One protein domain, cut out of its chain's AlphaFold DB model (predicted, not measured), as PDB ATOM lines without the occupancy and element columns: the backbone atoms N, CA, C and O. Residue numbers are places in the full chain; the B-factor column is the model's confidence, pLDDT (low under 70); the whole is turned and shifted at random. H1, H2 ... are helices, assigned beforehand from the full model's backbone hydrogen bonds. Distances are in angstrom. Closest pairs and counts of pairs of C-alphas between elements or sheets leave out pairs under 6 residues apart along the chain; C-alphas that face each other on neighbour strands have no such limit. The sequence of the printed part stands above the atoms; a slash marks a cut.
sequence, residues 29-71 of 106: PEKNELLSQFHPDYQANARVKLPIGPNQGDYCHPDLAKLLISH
ATOM      1  N   PRO A  29     206.930 210.035 227.148       76.88
ATOM      2  CA  PRO A  29     207.180 208.762 227.806       76.88
ATOM      3  C   PRO A  29     206.654 208.760 229.241       76.88
ATOM      4  O   PRO A  29     206.539 209.811 229.883       76.88
ATOM      5  N   GLU A  30     206.397 207.562 229.762       83.50
ATOM      6  CA  GLU A  30     205.968 207.372 231.144       83.50
ATOM      7  C   GLU A  30     206.878 208.126 232.120       83.50
ATOM      8  O   GLU A  30     208.099 208.204 231.944       83.50
ATOM      9  N   LYS A  31     206.287 208.669 233.191       81.75
ATOM     10  CA  LYS A  31     206.969 209.572 234.137       81.75
ATOM     11  C   LYS A  31     208.324 209.026 234.601       81.75
ATOM     12  O   LYS A  31     209.298 209.769 234.667       81.75
ATOM     13  N   ASN A  32     208.387 207.738 234.932       81.50
ATOM     14  CA  ASN A  32     209.615 207.107 235.414       81.50
ATOM     15  C   ASN A  32     210.685 206.999 234.325       81.50
ATOM     16  O   ASN A  32     211.866 207.157 234.617       81.50
ATOM     17  N   GLU A  33     210.277 206.759 233.083       85.06
ATOM     18  CA  GLU A  33     211.178 206.656 231.941       85.06
ATOM     19  C   GLU A  33     211.816 208.020 231.660       85.06
ATOM     20  O   GLU A  33     213.040 208.140 231.608       85.06
ATOM     21  N   LEU A  34     210.997 209.074 231.643       85.75
ATOM     22  CA  LEU A  34     211.455 210.451 231.478       85.75
ATOM     23  C   LEU A  34     212.382 210.892 232.621       85.75
ATOM     24  O   LEU A  34     213.456 211.442 232.379       85.75
ATOM     25  N   LEU A  35     212.013 210.611 233.873       86.56
ATOM     26  CA  LEU A  35     212.852 210.952 235.024       86.56
ATOM     27  C   LEU A  35     214.175 210.183 235.004       86.56
ATOM     28  O   LEU A  35     215.218 210.786 235.233       86.56
ATOM     29  N   SER A  36     214.163 208.894 234.660       84.88
ATOM     30  CA  SER A  36     215.394 208.097 234.572       84.88
ATOM     31  C   SER A  36     216.361 208.594 233.490       84.88
ATOM     32  O   SER A  36     217.575 208.528 233.680       84.88
ATOM     33  N   GLN A  37     215.834 209.115 232.375       84.38
ATOM     34  CA  GLN A  37     216.639 209.600 231.252       84.38
ATOM     35  C   GLN A  37     217.174 211.018 231.477       84.38
ATOM     36  O   GLN A  37     218.305 211.311 231.090       84.38
ATOM     37  N   PHE A  38     216.378 211.898 232.090       83.38
ATOM     38  CA  PHE A  38     216.658 213.338 232.096       83.38
ATOM     39  C   PHE A  38     216.868 213.946 233.486       83.38
ATOM     40  O   PHE A  38     217.366 215.067 233.573       83.38
ATOM     41  N   HIS A  39     216.522 213.245 234.571       84.31
ATOM     42  CA  HIS A  39     216.698 213.756 235.927       84.31
ATOM     43  C   HIS A  39     217.890 213.075 236.623       84.31
ATOM     44  O   HIS A  39     217.852 211.862 236.849       84.31
ATOM     45  N   PRO A  40     218.933 213.823 237.031       80.81
ATOM     46  CA  PRO A  40     220.129 213.239 237.645       80.81
ATOM     47  C   PRO A  40     219.807 212.446 238.923       80.81
ATOM     48  O   PRO A  40     220.405 211.401 239.160       80.81
ATOM     49  N   ASP A  41     218.795 212.868 239.690       82.06
ATOM     50  CA  ASP A  41     218.397 212.182 240.931       82.06
ATOM     51  C   ASP A  41     217.714 210.810 240.750       82.06
ATOM     52  O   ASP A  41     217.490 210.106 241.736       82.06
ATOM     53  N   TYR A  42     217.362 210.417 239.523       81.94
ATOM     54  CA  TYR A  42     216.693 209.137 239.237       81.94
ATOM     55  C   TYR A  42     217.636 208.095 238.627       81.94
ATOM     56  O   TYR A  42     217.212 206.992 238.281       81.94
ATOM     57  N   GLN A  43     218.926 208.417 238.517       81.81
ATOM     58  CA  GLN A  43     219.947 207.467 238.092       81.81
ATOM     59  C   GLN A  43     220.205 206.410 239.176       81.81
ATOM     60  O   GLN A  43     220.043 206.663 240.368       81.81
ATOM     61  N   ALA A  44     220.678 205.226 238.778       77.88
ATOM     62  CA  ALA A  44     220.924 204.110 239.701       77.88
ATOM     63  C   ALA A  44     221.861 204.468 240.877       77.88
ATOM     64  O   ALA A  44     221.699 203.942 241.974       77.88
ATOM     65  N   ASN A  45     222.796 205.404 240.664       80.88
ATOM     66  CA  ASN A  45     223.762 205.872 241.665       80.88
ATOM     67  C   ASN A  45     223.445 207.274 242.212       80.88
ATOM     68  O   ASN A  45     224.307 207.910 242.816       80.88
ATOM     69  N   ALA A  46     222.226 207.775 242.013       84.12
ATOM     70  CA  ALA A  46     221.829 209.115 242.442       84.12
ATOM     71  C   ALA A  46     221.788 209.301 243.964       84.12
ATOM     72  O   ALA A  46     221.748 210.426 244.465       84.12
ATOM     73  N   ARG A  47     221.759 208.193 244.709       89.25
ATOM     74  CA  ARG A  47     221.667 208.180 246.163       89.25
ATOM     75  C   ARG A  47     222.588 207.125 246.746       89.25
ATOM     76  O   ARG A  47     222.595 205.981 246.304       89.25
ATOM     77  N   VAL A  48     223.291 207.497 247.805       92.62
ATOM     78  CA  VAL A  48     224.123 206.597 248.607       92.62
ATOM     79  C   VAL A  48     223.645 206.615 250.048       92.62
ATOM     80  O   VAL A  48     223.080 207.606 250.512       92.62
ATOM     81  N   LYS A  49     223.848 205.498 250.743       94.38
ATOM     82  CA  LYS A  49     223.493 205.353 252.154       94.38
ATOM     83  C   LYS A  49     224.645 205.857 253.020       94.38
ATOM     84  O   LYS A  49     225.778 205.417 252.829       94.38
ATOM     85  N   LEU A  50     224.360 206.754 253.959       94.25
ATOM     86  CA  LEU A  50     225.366 207.299 254.867       94.25
ATOM     87  C   LEU A  50     225.864 206.204 255.826       94.25
ATOM     88  O   LEU A  50     225.045 205.596 256.525       94.25
ATOM     89  N   PRO A  51     227.181 205.928 255.875       92.94
ATOM     90  CA  PRO A  51     227.719 204.856 256.707       92.94
ATOM     91  C   PRO A  51     227.885 205.261 258.178       92.94
ATOM     92  O   PRO A  51     227.895 204.381 259.034       92.94
ATOM     93  N   ILE A  52     228.014 206.562 258.467       91.62
ATOM     94  CA  ILE A  52     228.329 207.114 259.795       91.62
ATOM     95  C   ILE A  52     227.653 208.476 260.013       91.62
ATOM     96  O   ILE A  52     227.177 209.102 259.065       91.62
ATOM     97  N   GLY A  53     227.674 208.948 261.261       88.94
ATOM     98  CA  GLY A  53     227.174 210.261 261.667       88.94
ATOM     99  C   GLY A  53     225.727 210.235 262.180       88.94
ATOM    100  O   GLY A  53     225.103 209.177 262.217       88.94
ATOM    101  N   PRO A  54     225.173 211.392 262.579       90.50
ATOM    102  CA  PRO A  54     223.822 211.475 263.147       90.50
ATOM    103  C   PRO A  54     222.718 210.933 262.226       90.50
ATOM    104  O   PRO A  54     221.745 210.371 262.711       90.50
ATOM    105  N   ASN A  55     222.908 211.054 260.907       90.94
ATOM    106  CA  ASN A  55     221.978 210.577 259.875       90.94
ATOM    107  C   ASN A  55     222.409 209.218 259.289       90.94
ATOM    108  O   ASN A  55     222.179 208.925 258.114       90.94
ATOM    109  N   GLN A  56     223.120 208.398 260.067       93.88
ATOM    110  CA  GLN A  56     223.565 207.084 259.616       93.88
ATOM    111  C   GLN A  56     222.374 206.240 259.147       93.88
ATOM    112  O   GLN A  56     221.382 206.067 259.847       93.88
ATOM    113  N   GLY A  57     222.515 205.648 257.963       92.88
ATOM    114  CA  GLY A  57     221.484 204.825 257.347       92.88
ATOM    115  C   GLY A  57     220.511 205.581 256.443       92.88
ATOM    116  O   GLY A  57     219.818 204.927 255.658       92.88
ATOM    117  N   ASP A  58     220.516 206.912 256.470       93.88
ATOM    118  CA  ASP A  58     219.742 207.720 255.534       93.88
ATOM    119  C   ASP A  58     220.404 207.771 254.155       93.88
ATOM    120  O   ASP A  58     221.597 207.504 253.986       93.88
ATOM    121  N   TYR A  59     219.604 208.113 253.146       92.19
ATOM    122  CA  TYR A  59     220.081 208.283 251.780       92.19
ATOM    123  C   TYR A  59     220.265 209.754 251.441       92.19
ATOM    124  O   TYR A  59     219.359 210.560 251.649       92.19
ATOM    125  N   CYS A  60     221.384 210.078 250.804       90.81
ATOM    126  CA  CYS A  60     221.620 211.403 250.248       90.81
ATOM    127  C   CYS A  60     222.376 211.327 248.919       90.81
ATOM    128  O   CYS A  60     222.825 210.259 248.496       90.81
ATOM    129  N   HIS A  61     222.508 212.472 248.252       91.19
ATOM    130  CA  HIS A  61     223.285 212.585 247.023       91.19
ATOM    131  C   HIS A  61     224.765 212.213 247.278       91.19
ATOM    132  O   HIS A  61     225.293 212.576 248.337       91.19
ATOM    133  N   PRO A  62     225.456 211.520 246.349       90.81
ATOM    134  CA  PRO A  62     226.842 211.083 246.523       90.81
ATOM    135  C   PRO A  62     227.810 212.197 246.911       90.81
ATOM    136  O   PRO A  62     228.630 212.008 247.807       90.81
ATOM    137  N   ASP A  63     227.717 213.365 246.277       89.81
ATOM    138  CA  ASP A  63     228.639 214.467 246.567       89.81
ATOM    139  C   ASP A  63     228.389 215.091 247.939       89.81
ATOM    140  O   ASP A  63     229.338 215.423 248.644       89.81
ATOM    141  N   LEU A  64     227.131 215.140 248.382       90.50
ATOM    142  CA  LEU A  64     226.815 215.533 249.752       90.50
ATOM    143  C   LEU A  64     227.355 214.508 250.755       90.50
ATOM    144  O   LEU A  64     227.937 214.896 251.764       90.50
ATOM    145  N   ALA A  65     227.216 213.210 250.470       92.56
ATOM    146  CA  ALA A  65     227.762 212.167 251.333       92.56
ATOM    147  C   ALA A  65     229.276 212.321 251.508       92.56
ATOM    148  O   ALA A  65     229.753 212.250 252.637       92.56
ATOM    149  N   LYS A  66     230.015 212.592 250.418       91.44
ATOM    150  CA  LYS A  66     231.468 212.837 250.452       91.44
ATOM    151  C   LYS A  66     231.837 214.003 251.362       91.44
ATOM    152  O   LYS A  66     232.818 213.897 252.084       91.44
ATOM    153  N   LEU A  67     231.061 215.087 251.331       91.00
ATOM    154  CA  LEU A  67     231.283 216.252 252.188       91.00
ATOM    155  C   LEU A  67     230.966 215.952 253.657       91.00
ATOM    156  O   LEU A  67     231.705 216.355 254.542       91.00
ATOM    157  N   LEU A  68     229.883 215.224 253.935       90.81
ATOM    158  CA  LEU A  68     229.489 214.902 255.310       90.81
ATOM    159  C   LEU A  68     230.465 213.950 256.009       90.81
ATOM    160  O   LEU A  68     230.623 214.029 257.224       90.81
ATOM    161  N   ILE A  69     231.097 213.046 255.256       90.38
ATOM    162  CA  ILE A  69     232.072 212.079 255.785       90.38
ATOM    163  C   ILE A  69     233.524 212.510 255.564       90.38
ATOM    164  O   ILE A  69     234.434 211.736 255.858       90.38
ATOM    165  N   SER A  70     233.759 213.695 254.993       90.25
ATOM    166  CA  SER A  70     235.119 214.166 254.753       90.25
ATOM    167  C   SER A  70     235.835 214.399 256.074       90.25
ATOM    168  O   SER A  70     235.241 214.912 257.024       90.25
ATOM    169  N   HIS A  71     237.127 214.086 256.108       83.44
ATOM    170  CA  HIS A  71     237.974 214.481 257.224       83.44
ATOM    171  C   HIS A  71     237.991 216.009 257.370       83.44
ATOM    172  O   HIS A  71     237.875 216.723 256.364       83.44
TER     173      HIS A  71
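Overview. This is residues 29 to 71 of the 106 residues of an uncharacterized protein of Neisseria subflava NJ9703 (UniProt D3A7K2). This is a long, loose rod with little regular structure: a short helix, H1, at one end, and towards the other end a loop in which residues 48 to 60 fold back, followed by a second short helix, H2. The printed part has 43 residues, with two named helices in the order H1, H2 and no named strand. The class is all helix, though the named elements hold only 15 of the 43 residues. The radius of gyration of the C-alphas is 12.9 A, and the spans are 42 by 16 by 11 A.

Arrangement. H1, residues 31 to 38, and H2, residues 62 to 68, are apart, with no C-alpha of the one within 8 A of the other. Between them, residues 48 to 49 pair with residues 59 to 60, antiparallel. In H1 and H2 every O i to N i+4 pair is within hydrogen-bond range.

Along the chain. H1 begins at C-alpha 31, (206.969, 209.572, 234.137), and is 10.6 A long from first to last C-alpha. H2 is 9.9 A long and ends at C-alpha 68, (229.489, 214.902, 255.310).

Size, cuts and confidence. The C-alphas of Pro 29 and His 71, the two farthest apart, are 43.0 A apart. The link from H1 to H2, residues 39 to 61, is long. The printed part has no cut, and no printed residue is under 70 in pLDDT.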